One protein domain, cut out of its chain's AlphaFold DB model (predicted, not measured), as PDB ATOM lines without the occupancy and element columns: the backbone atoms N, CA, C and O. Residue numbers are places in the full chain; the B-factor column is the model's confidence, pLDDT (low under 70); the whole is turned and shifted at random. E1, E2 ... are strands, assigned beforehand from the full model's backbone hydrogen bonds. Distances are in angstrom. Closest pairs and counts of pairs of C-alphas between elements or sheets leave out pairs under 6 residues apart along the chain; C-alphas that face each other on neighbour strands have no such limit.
ATOM      1  N   GLY A 125     -47.293 -19.516  53.126       84.69
ATOM      2  CA  GLY A 125     -47.160 -20.805  52.430       84.69
ATOM      3  C   GLY A 125     -46.694 -20.711  50.974       84.69
ATOM      4  O   GLY A 125     -46.406 -21.739  50.372       84.69
ATOM      5  N   LEU A 126     -46.569 -19.505  50.414       90.75
ATOM      6  CA  LEU A 126     -45.917 -19.269  49.128       90.75
ATOM      7  C   LEU A 126     -44.426 -18.998  49.345       90.75
ATOM      8  O   LEU A 126     -44.068 -18.025  50.004       90.75
ATOM      9  N   THR A 127     -43.573 -19.824  48.761       93.62
ATOM     10  CA  THR A 127     -42.116 -19.701  48.765       93.62
ATOM     11  C   THR A 127     -41.647 -19.416  47.348       93.62
ATOM     12  O   THR A 127     -41.848 -20.216  46.437       93.62
ATOM     13  N   LEU A 128     -41.006 -18.274  47.138       93.50
ATOM     14  CA  LEU A 128     -40.346 -17.970  45.872       93.50
ATOM     15  C   LEU A 128     -38.887 -18.418  45.964       93.50
ATOM     16  O   LEU A 128     -38.252 -18.231  46.989       93.50
ATOM     17  N   HIS A 129     -38.336 -18.984  44.903       93.19
ATOM     18  CA  HIS A 129     -36.958 -19.452  44.813       93.19
ATOM     19  C   HIS A 129     -36.247 -18.665  43.718       93.19
ATOM     20  O   HIS A 129     -36.529 -18.864  42.541       93.19
ATOM     21  N   LEU A 130     -35.310 -17.790  44.075       92.62
ATOM     22  CA  LEU A 130     -34.562 -16.979  43.112       92.62
ATOM     23  C   LEU A 130     -33.069 -17.298  43.177       92.62
ATOM     24  O   LEU A 130     -32.501 -17.496  44.254       92.62
ATOM     25  N   GLY A 131     -32.424 -17.306  42.014       89.56
ATOM     26  CA  GLY A 131     -30.989 -17.528  41.888       89.56
ATOM     27  C   GLY A 131     -30.654 -18.999  41.655       89.56
ATOM     28  O   GLY A 131     -31.233 -19.627  40.774       89.56
ATOM     29  N   THR A 132     -29.673 -19.545  42.381       89.38
ATOM     30  CA  THR A 132     -29.219 -20.938  42.191       89.38
ATOM     31  C   THR A 132     -29.900 -21.877  43.185       89.38
ATOM     32  O   THR A 132     -29.359 -22.178  44.249       89.38
ATOM     33  N   CYS A 133     -31.102 -22.330  42.846       89.44
ATOM     34  CA  CYS A 133     -31.947 -23.141  43.719       89.44
ATOM     35  C   CYS A 133     -32.016 -24.602  43.265       89.44
ATOM     36  O   CYS A 133     -31.565 -24.964  42.182       89.44
ATOM     37  N   ALA A 134     -32.578 -25.444  44.122       88.69
ATOM     38  CA  ALA A 134     -32.987 -26.797  43.788       88.69
ATOM     39  C   ALA A 134     -34.414 -26.975  44.308       88.69
ATOM     40  O   ALA A 134     -34.725 -26.511  45.409       88.69
ATOM     41  N   LEU A 135     -35.264 -27.593  43.495       88.31
ATOM     42  CA  LEU A 135     -36.616 -27.998  43.863       88.31
ATOM     43  C   LEU A 135     -36.711 -29.513  43.713       88.31
ATOM     44  O   LEU A 135     -36.005 -30.107  42.895       88.31
ATOM     45  N   THR A 136     -37.590 -30.116  44.499       88.62
ATOM     46  CA  THR A 136     -37.872 -31.549  44.439       88.62
ATOM     47  C   THR A 136     -39.343 -31.720  44.113       88.62
ATOM     48  O   THR A 136     -40.211 -31.334  44.894       88.62
ATOM     49  N   PHE A 137     -39.619 -32.247  42.924       86.88
ATOM     50  CA  PHE A 137     -40.954 -32.582  42.466       86.88
ATOM     51  C   PHE A 137     -41.288 -34.023  42.803       86.88
ATOM     52  O   PHE A 137     -42.145 -34.257  43.640       86.88
ATOM     53  N   SER A 138     -40.616 -34.982  42.179       83.06
ATOM     54  CA  SER A 138     -40.743 -36.402  42.492       83.06
ATOM     55  C   SER A 138     -39.398 -37.088  42.268       83.06
ATOM     56  O   SER A 138     -38.570 -36.551  41.519       83.06
ATOM     57  N   PRO A 139     -39.179 -38.281  42.845       82.69
ATOM     58  CA  PRO A 139     -37.956 -39.053  42.623       82.69
ATOM     59  C   PRO A 139     -37.657 -39.332  41.138       82.69
ATOM     60  O   PRO A 139     -36.497 -39.482  40.770       82.69
ATOM     61  N   TYR A 140     -38.689 -39.341  40.283       80.75
ATOM     62  CA  TYR A 140     -38.604 -39.724  38.868       80.75
ATOM     63  C   TYR A 140     -38.536 -38.556  37.871       80.75
ATOM     64  O   TYR A 140     -38.372 -38.790  36.677       80.75
ATOM     65  N   THR A 141     -38.692 -37.305  38.318       83.06
ATOM     66  CA  THR A 141     -38.699 -36.130  37.425       83.06
ATOM     67  C   THR A 141     -37.581 -35.157  37.785       83.06
ATOM     68  O   THR A 141     -36.455 -35.273  37.307       83.06
ATOM     69  N   VAL A 142     -37.876 -34.197  38.656       79.25
ATOM     70  CA  VAL A 142     -36.932 -33.221  39.188       79.25
ATOM     71  C   VAL A 142     -36.697 -33.577  40.649       79.25
ATOM     72  O   VAL A 142     -37.501 -33.220  41.502       79.25
ATOM     73  N   SER A 143     -35.611 -34.283  40.950       83.19
ATOM     74  CA  SER A 143     -35.267 -34.671  42.324       83.19
ATOM     75  C   SER A 143     -34.034 -33.909  42.799       83.19
ATOM     76  O   SER A 143     -32.901 -34.318  42.556       83.19
ATOM     77  N   GLY A 144     -34.238 -32.728  43.388       80.69
ATOM     78  CA  GLY A 144     -33.141 -31.898  43.893       80.69
ATOM     79  C   GLY A 144     -32.191 -31.375  42.809       80.69
ATOM     80  O   GLY A 144     -31.081 -30.940  43.118       80.69
ATOM     81  N   TYR A 145     -32.608 -31.395  41.539       85.50
ATOM     82  CA  TYR A 145     -31.772 -30.916  40.447       85.50
ATOM     83  C   TYR A 145     -31.557 -29.403  40.575       85.50
ATOM     84  O   TYR A 145     -32.504 -28.619  40.704       85.50
ATOM     85  N   ARG A 146     -30.292 -28.981  40.553       87.31
ATOM     86  CA  ARG A 146     -29.921 -27.578  40.746       87.31
ATOM     87  C   ARG A 146     -30.102 -26.792  39.455       87.31
ATOM     88  O   ARG A 146     -29.578 -27.168  38.413       87.31
ATOM     89  N   TYR A 147     -30.778 -25.660  39.550       90.25
ATOM     90  CA  TYR A 147     -31.043 -24.770  38.430       90.25
ATOM     91  C   TYR A 147     -30.726 -23.322  38.810       90.25
ATOM     92  O   TYR A 147     -30.828 -22.920  39.970       90.25
ATOM     93  N   LYS A 148     -30.327 -22.523  37.820       90.56
ATOM     94  CA  LYS A 148     -30.172 -21.072  37.951       90.56
ATOM     95  C   LYS A 148     -31.366 -20.390  37.294       90.56
ATOM     96  O   LYS A 148     -31.503 -20.441  36.071       90.56
ATOM     97  N   GLY A 149     -32.225 -19.765  38.086       91.81
ATOM     98  CA  GLY A 149     -33.430 -19.115  37.583       91.81
ATOM     99  C   GLY A 149     -34.421 -18.780  38.685       91.81
ATOM    100  O   GLY A 149     -34.033 -18.347  39.772       91.81
ATOM    101  N   VAL A 150     -35.696 -18.975  38.370       93.69
ATOM    102  CA  VAL A 150     -36.822 -18.685  39.252       93.69
ATOM    103  C   VAL A 150     -37.644 -19.952  39.467       93.69
ATOM    104  O   VAL A 150     -37.832 -20.767  38.568       93.69
ATOM    105  N   GLY A 151     -38.116 -20.160  40.682       92.62
ATOM    106  CA  GLY A 151     -39.104 -21.177  40.995       92.62
ATOM    107  C   GLY A 151     -40.072 -20.646  42.026       92.62
ATOM    108  O   GLY A 151     -39.802 -19.654  42.696       92.62
ATOM    109  N   MET A 152     -41.211 -21.295  42.141       93.44
ATOM    110  CA  MET A 152     -42.255 -20.932  43.078       93.44
ATOM    111  C   MET A 152     -42.822 -22.217  43.649       93.44
ATOM    112  O   MET A 152     -43.075 -23.160  42.913       93.44
ATOM    113  N   GLU A 153     -43.020 -22.259  44.951       93.25
ATOM    114  CA  GLU A 153     -43.595 -23.391  45.655       93.25
ATOM    115  C   GLU A 153     -44.704 -22.871  46.557       93.25
ATOM    116  O   GLU A 153     -44.501 -21.941  47.328       93.25
ATOM    117  N   TYR A 154     -45.882 -23.468  46.474       92.19
ATOM    118  CA  TYR A 154     -46.977 -23.192  47.384       92.19
ATOM    119  C   TYR A 154     -47.315 -24.448  48.168       92.19
ATOM    120  O   TYR A 154     -47.728 -25.461  47.598       92.19
ATOM    121  N   LYS A 155     -47.139 -24.364  49.485       89.69
ATOM    122  CA  LYS A 155     -47.507 -25.389  50.459       89.69
ATOM    123  C   LYS A 155     -48.139 -24.696  51.656       89.69
ATOM    124  O   LYS A 155     -47.477 -23.956  52.383       89.69
ATOM    125  N   SER A 156     -49.428 -24.933  51.865       84.88
ATOM    126  CA  SER A 156     -50.159 -24.387  53.004       84.88
ATOM    127  C   SER A 156     -50.475 -25.497  54.003       84.88
ATOM    128  O   SER A 156     -50.996 -26.530  53.598       84.88
ATOM    129  N   PRO A 157     -50.255 -25.296  55.314       76.75
ATOM    130  CA  PRO A 157     -50.700 -26.253  56.328       76.75
ATOM    131  C   PRO A 157     -52.226 -26.413  56.380       76.75
ATOM    132  O   PRO A 157     -52.726 -27.411  56.882       76.75
ATOM    133  N   LYS A 158     -52.972 -25.406  55.903       80.75
ATOM    134  CA  LYS A 158     -54.438 -25.344  56.005       80.75
ATOM    135  C   LYS A 158     -55.154 -25.886  54.776       80.75
ATOM    136  O   LYS A 158     -56.327 -26.225  54.867       80.75
ATOM    137  N   GLN A 159     -54.489 -25.882  53.624       82.06
ATOM    138  CA  GLN A 159     -55.094 -26.293  52.365       82.06
ATOM    139  C   GLN A 159     -54.418 -27.571  51.870       82.06
ATOM    140  O   GLN A 159     -53.192 -27.641  51.867       82.06
ATOM    141  N   PRO A 160     -55.193 -28.559  51.403       83.25
ATOM    142  CA  PRO A 160     -54.644 -29.805  50.873       83.25
ATOM    143  C   PRO A 160     -53.920 -29.627  49.531       83.25
ATOM    144  O   PRO A 160     -53.219 -30.530  49.083       83.25
ATOM    145  N   VAL A 161     -54.094 -28.486  48.865       86.81
ATOM    146  CA  VAL A 161     -53.513 -28.213  47.548       86.81
ATOM    147  C   VAL A 161     -52.067 -27.753  47.695       86.81
ATOM    148  O   VAL A 161     -51.763 -26.857  48.484       86.81
ATOM    149  N   TYR A 162     -51.186 -28.319  46.877       90.56
ATOM    150  CA  TYR A 162     -49.832 -27.823  46.695       90.56
ATOM    151  C   TYR A 162     -49.524 -27.670  45.209       90.56
ATOM    152  O   TYR A 162     -49.974 -28.451  44.367       90.56
ATOM    153  N   PHE A 163     -48.733 -26.654  44.884       92.25
ATOM    154  CA  PHE A 163     -48.220 -26.482  43.534       92.25
ATOM    155  C   PHE A 163     -46.768 -26.037  43.556       92.25
ATOM    156  O   PHE A 163     -46.281 -25.453  44.525       92.25
ATOM    157  N   SER A 164     -46.042 -26.328  42.489       91.94
ATOM    158  CA  SER A 164     -44.669 -25.879  42.321       91.94
ATOM    159  C   SER A 164     -44.387 -25.599  40.856       91.94
ATOM    160  O   SER A 164     -44.814 -26.344  39.982       91.94
ATOM    161  N   LEU A 165     -43.666 -24.520  40.594       93.31
ATOM    162  CA  LEU A 165     -43.214 -24.102  39.277       93.31
ATOM    163  C   LEU A 165     -41.700 -23.942  39.309       93.31
ATOM    164  O   LEU A 165     -41.135 -23.408  40.262       93.31
ATOM    165  N   LEU A 166     -41.048 -24.377  38.244       93.31
ATOM    166  CA  LEU A 166     -39.618 -24.243  38.033       93.31
ATOM    167  C   LEU A 166     -39.391 -23.692  36.636       93.31
ATOM    168  O   LEU A 166     -39.948 -24.205  35.670       93.31
ATOM    169  N   TYR A 167     -38.538 -22.680  36.526       93.50
ATOM    170  CA  TYR A 167     -38.063 -22.178  35.248       93.50
ATOM    171  C   TYR A 167     -36.628 -21.669  35.371       93.50
ATOM    172  O   TYR A 167     -36.318 -20.766  36.154       93.50
ATOM    173  N   GLY A 168     -35.717 -22.223  34.577       91.75
ATOM    174  CA  GLY A 168     -34.348 -21.734  34.585       91.75
ATOM    175  C   GLY A 168     -33.367 -22.558  33.780       91.75
ATOM    176  O   GLY A 168     -33.702 -23.512  33.085       91.75
ATOM    177  N   THR A 169     -32.104 -22.164  33.891       90.12
ATOM    178  CA  THR A 169     -30.992 -22.883  33.275       90.12
ATOM    179  C   THR A 169     -30.594 -24.047  34.178       90.12
ATOM    180  O   THR A 169     -30.111 -23.839  35.291       90.12
ATOM    181  N   LEU A 170     -30.806 -25.266  33.690       87.12
ATOM    182  CA  LEU A 170     -30.418 -26.525  34.327       87.12
ATOM    183  C   LEU A 170     -28.914 -26.789  34.172       87.12
ATOM    184  O   LEU A 170     -28.277 -27.329  35.070       87.12
ATOM    185  N   GLN A 171     -28.341 -26.411  33.030       84.75
ATOM    186  CA  GLN A 171     -26.921 -26.602  32.743       84.75
ATOM    187  C   GLN A 171     -26.410 -25.427  31.902       84.75
ATOM    188  O   GLN A 171     -27.031 -25.105  30.884       84.75
ATOM    189  N   PRO A 172     -25.335 -24.736  32.320       79.31
ATOM    190  CA  PRO A 172     -24.735 -23.681  31.514       79.31
ATOM    191  C   PRO A 172     -24.050 -24.261  30.266       79.31
ATOM    192  O   PRO A 172     -23.670 -25.433  30.240       79.31
ATOM    193  N   ALA A 173     -23.894 -23.431  29.232       78.88
ATOM    194  CA  ALA A 173     -23.078 -23.800  28.082       78.88
ATOM    195  C   ALA A 173     -21.590 -23.789  28.455       78.88
ATOM    196  O   ALA A 173     -21.136 -22.883  29.155       78.88
ATOM    197  N   VAL A 174     -20.854 -24.770  27.945       73.06
ATOM    198  CA  VAL A 174     -19.391 -24.837  27.971       73.06
ATOM    199  C   VAL A 174     -18.946 -24.947  26.520       73.06
ATOM    200  O   VAL A 174     -19.329 -25.897  25.833       73.06
ATOM    201  N   LEU A 175     -18.216 -23.939  26.041       69.19
ATOM    202  CA  LEU A 175     -17.740 -23.881  24.660       69.19
ATOM    203  C   LEU A 175     -16.607 -24.886  24.444       69.19
ATOM    204  O   LEU A 175     -15.841 -25.169  25.366       69.19
ATOM    205  N   VAL A 176     -16.499 -25.409  23.220       63.06
ATOM    206  CA  VAL A 176     -15.350 -26.222  22.812       63.06
ATOM    207  C   VAL A 176     -14.124 -25.320  22.766       63.06
ATOM    208  O   VAL A 176     -14.152 -24.257  22.154       63.06
ATOM    209  N   ASP A 177     -13.057 -25.765  23.409       62.56
ATOM    210  CA  ASP A 177     -11.766 -25.106  23.356       62.56
ATOM    211  C   ASP A 177     -10.920 -25.794  22.289       62.56
ATOM    212  O   ASP A 177     -10.527 -26.950  22.437       62.56
ATOM    213  N   THR A 178     -10.685 -25.086  21.189       64.38
ATOM    214  CA  THR A 178      -9.922 -25.570  20.036       64.38
ATOM    215  C   THR A 178      -8.415 -25.347  20.186       64.38
ATOM    216  O   THR A 178      -7.659 -25.740  19.304       64.38
ATOM    217  N   SER A 179      -7.960 -24.726  21.280       67.06
ATOM    218  CA  SER A 179      -6.539 -24.442  21.528       67.06
ATOM    219  C   SER A 179      -5.749 -25.638  22.077       67.06
ATOM    220  O   SER A 179      -4.535 -25.539  22.233       67.06
ATOM    221  N   TYR A 180      -6.418 -26.761  22.386       57.66
ATOM    222  CA  TYR A 180      -5.845 -27.971  23.005       57.66
ATOM    223  C   TYR A 180      -5.063 -27.733  24.312       57.66
ATOM    224  O   TYR A 180      -4.412 -28.648  24.814       57.66
ATOM    225  N   GLN A 181      -5.160 -26.548  24.921       54.38
ATOM    226  CA  GLN A 181      -4.458 -26.234  26.168       54.38
ATOM    227  C   GLN A 181      -5.068 -26.936  27.395       54.38
ATOM    228  O   GLN A 181      -4.445 -26.992  28.452       54.38
ATOM    229  N   TYR A 182      -6.264 -27.518  27.257       54.16
ATOM    230  CA  TYR A 182      -7.041 -28.076  28.361       54.16
ATOM    231  C   TYR A 182      -7.543 -29.480  28.035       54.16
ATOM    232  O   TYR A 182      -8.519 -29.660  27.310       54.16
ATOM    233  N   GLN A 183      -6.924 -30.491  28.644       53.44
ATOM    234  CA  GLN A 183      -7.257 -31.903  28.416       53.44
ATOM    235  C   GLN A 183      -8.664 -32.324  28.879       53.44
ATOM    236  O   GLN A 183      -9.116 -33.406  28.518       53.44
ATOM    237  N   ASN A 184      -9.369 -31.512  29.676       58.41
ATOM    238  CA  ASN A 184     -10.639 -31.910  30.297       58.41
ATOM    239  C   ASN A 184     -11.789 -30.918  30.044       58.41
ATOM    240  O   ASN A 184     -12.712 -30.813  30.855       58.41
ATOM    241  N   ASN A 185     -11.749 -30.184  28.927       60.56
ATOM    242  CA  ASN A 185     -12.906 -29.406  28.498       60.56
ATOM    243  C   ASN A 185     -13.990 -30.355  27.966       60.56
ATOM    244  O   ASN A 185     -13.871 -30.902  26.871       60.56
ATOM    245  N   ARG A 186     -15.045 -30.570  28.758       67.19
ATOM    246  CA  ARG A 186     -16.230 -31.324  28.338       67.19
ATOM    247  C   ARG A 186     -17.264 -30.332  27.806       67.19
ATOM    248  O   ARG A 186     -17.977 -29.732  28.618       67.19
ATOM    249  N   PRO A 187     -17.352 -30.140  26.479       71.19
ATOM    250  CA  PRO A 187     -18.305 -29.205  25.916       71.19
ATOM    251  C   PRO A 187     -19.723 -29.623  26.284       71.19
ATOM    252  O   PRO A 187     -20.072 -30.804  26.340       71.19
ATOM    253  N   SER A 188     -20.546 -28.626  26.561       76.19
ATOM    254  CA  SER A 188     -21.899 -28.818  27.048       76.19
ATOM    255  C   SER A 188     -22.797 -27.768  26.432       76.19
ATOM    256  O   SER A 188     -22.508 -26.574  26.496       76.19
ATOM    257  N   TYR A 189     -23.936 -28.195  25.902       83.31
ATOM    258  CA  TYR A 189     -24.969 -27.267  25.469       83.31
ATOM    259  C   TYR A 189     -25.706 -26.666  26.667       83.31
ATOM    260  O   TYR A 189     -25.903 -27.310  27.702       83.31
ATOM    261  N   LYS A 190     -26.161 -25.419  26.510       86.88
ATOM    262  CA  LYS A 190     -27.044 -24.781  27.487       86.88
ATOM    263  C   LYS A 190     -28.355 -25.563  27.553       86.88
ATOM    264  O   LYS A 190     -29.056 -25.673  26.551       86.88
ATOM    265  N   ARG A 191     -28.723 -26.038  28.742       89.75
ATOM    266  CA  ARG A 191     -30.019 -26.674  28.992       89.75
ATOM    267  C   ARG A 191     -30.895 -25.738  29.805       89.75
ATOM    268  O   ARG A 191     -30.547 -25.383  30.930       89.75
ATOM    269  N   ILE A 192     -32.032 -25.359  29.239       91.81
ATOM    270  CA  ILE A 192     -33.091 -24.622  29.932       91.81
ATOM    271  C   ILE A 192     -34.218 -25.614  30.201       91.81
ATOM    272  O   ILE A 192     -34.535 -26.433  29.344       91.81
ATOM    273  N   GLY A 193     -34.769 -25.575  31.407       90.62
ATOM    274  CA  GLY A 193     -35.862 -26.435  31.829       90.62
ATOM    275  C   GLY A 193     -37.000 -25.618  32.409       90.62
ATOM    276  O   GLY A 193     -36.780 -24.601  33.073       90.62
ATOM    277  N   MET A 194     -38.211 -26.100  32.166       92.69
ATOM    278  CA  MET A 194     -39.421 -25.652  32.834       92.69
ATOM    279  C   MET A 194     -40.119 -26.866  33.441       92.69
ATOM    280  O   MET A 194     -40.008 -27.969  32.909       92.69
ATOM    281  N   GLY A 195     -40.825 -26.680  34.547       90.75
ATOM    282  CA  GLY A 195     -41.549 -27.769  35.181       90.75
ATOM    283  C   GLY A 195     -42.661 -27.274  36.090       90.75
ATOM    284  O   GLY A 195     -42.551 -26.213  36.702       90.75
ATOM    285  N   ILE A 196     -43.725 -28.066  36.171       92.56
ATOM    286  CA  ILE A 196     -44.905 -27.807  36.991       92.56
ATOM    287  C   ILE A 196     -45.250 -29.068  37.790       92.56
ATOM    288  O   ILE A 196     -45.295 -30.163  37.235       92.56
ATOM    289  N   LYS A 197     -45.484 -28.916  39.096       91.69
ATOM    290  CA  LYS A 197     -46.068 -29.934  39.981       91.69
ATOM    291  C   LYS A 197     -47.385 -29.378  40.502       91.69
ATOM    292  O   LYS A 197     -47.415 -28.265  41.020       91.69
ATOM    293  N   LEU A 198     -48.454 -30.148  40.382       91.75
ATOM    294  CA  LEU A 198     -49.757 -29.862  40.975       91.75
ATOM    295  C   LEU A 198     -50.179 -31.104  41.746       91.75
ATOM    296  O   LEU A 198     -50.000 -32.216  41.254       91.75
ATOM    297  N   GLY A 199     -50.721 -30.929  42.944       88.69
ATOM    298  CA  GLY A 199     -51.240 -32.053  43.704       88.69
ATOM    299  C   GLY A 199     -52.204 -31.645  44.803       88.69
ATOM    300  O   GLY A 199     -52.301 -30.480  45.195       88.69
ATOM    301  N   TYR A 200     -52.935 -32.643  45.280       87.56
ATOM    302  CA  TYR A 200     -53.961 -32.525  46.302       87.56
ATOM    303  C   TYR A 200     -53.729 -33.623  47.341       87.56
ATOM    304  O   TYR A 200     -53.659 -34.795  46.985       87.56
ATOM    305  N   LYS A 201     -53.569 -33.253  48.612       79.62
ATOM    306  CA  LYS A 201     -53.439 -34.188  49.735       79.62
ATOM    307  C   LYS A 201     -54.806 -34.477  50.342       79.62
ATOM    308  O   LYS A 201     -55.396 -33.593  50.955       79.62
ATOM    309  N   HIS A 202     -55.285 -35.713  50.249       78.06
ATOM    310  CA  HIS A 202     -56.375 -36.171  51.111       78.06
ATOM    311  C   HIS A 202     -55.795 -36.720  52.427       78.06
ATOM    312  O   HIS A 202     -54.655 -37.169  52.446       78.06
ATOM    313  N   GLN A 203     -56.542 -36.644  53.535       62.97
ATOM    314  CA  GLN A 203     -56.065 -36.798  54.929       62.97
ATOM    315  C   GLN A 203     -55.263 -38.076  55.268       62.97
ATOM    316  O   GLN A 203     -54.683 -38.135  56.350       62.97
ATOM    317  N   GLN A 204     -55.201 -39.071  54.380       57.00
ATOM    318  CA  GLN A 204     -54.466 -40.326  54.571       57.00
ATOM    319  C   GLN A 204     -53.274 -40.519  53.616       57.00
ATOM    320  O   GLN A 204     -52.557 -41.506  53.754       57.00
ATOM    321  N   ASP A 205     -53.002 -39.576  52.708       53.88
ATOM    322  CA  ASP A 205     -51.899 -39.707  51.752       53.88
ATOM    323  C   ASP A 205     -50.605 -39.056  52.250       53.88
ATOM    324  O   ASP A 205     -50.471 -37.831  52.385       53.88
ATOM    325  N   VAL A 206     -49.594 -39.901  52.451       53.00
ATOM    326  CA  VAL A 206     -48.203 -39.485  52.624       53.00
ATOM    327  C   VAL A 206     -47.663 -39.114  51.242       53.00
ATOM    328  O   VAL A 206     -47.160 -39.962  50.517       53.00
ATOM    329  N   ALA A 207     -47.823 -37.856  50.822       49.97
ATOM    330  CA  ALA A 207     -47.258 -37.447  49.534       49.97
ATOM    331  C   ALA A 207     -45.722 -37.371  49.609       49.97
ATOM    332  O   ALA A 207     -45.200 -36.583  50.407       49.97
ATOM    333  N   GLU A 208     -45.057 -38.143  48.745       43.25
ATOM    334  CA  GLU A 208     -43.662 -37.955  48.311       43.25
ATOM    335  C   GLU A 208     -43.441 -36.629  47.542       43.25
ATOM    336  O   GLU A 208     -44.312 -36.156  46.758       43.25
TER     337      GLU A 208
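What this domain is: This is residues 125 to 208 of the 208 residues of an uncharacterized protein of Spirosoma sp. PL0136 (UniProt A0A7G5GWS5). One twisted sheet of four strands makes the body; the E1 and E2 hairpin folds back at Thr 132 and Arg 146, and from the E3 to E4 loop residues 178 to 184 stick out, adding to the length. The printed part has 84 residues, 45 of them in four named strands, with no named helix, and is all strand in class; E1 E2 E3 E4, in this order along the chain and across the sheet, form a meander, each strand the antiparallel neighbour of the one before. It is only just loose, close to extended: radius of gyration of the C-alphas 17.5 A, spans 61 by 23 by 14 A.

Where its parts are: E1, residues 126 to 136, begins at C-alpha (-45.917, -19.269, 49.128) and bends by 130 degrees. E2, 143 to 155, bends by 133 degrees. E3, 161 to 171, spans 30.5 A. E4, 191 to 200, spans 30.1 A and ends at C-alpha (-53.961, -32.525, 46.302).

How they stand to each other: N 129 and O 151 of E1 and E2 are 2.7 A apart, N 152 and O 165 of E2 and E3 2.8 A, N 164 and O 197 of E3 and E4 2.8 A. Edge strands E1 and E4 are apart.

The domain as a whole: The C-alphas of Ser 179 and Gln 203, the two farthest apart, are 61.0 A apart. The printed part has no cut. The link E3 to E4 is long. Residues 175 to 186 and 203 to 208 have pLDDT under 70.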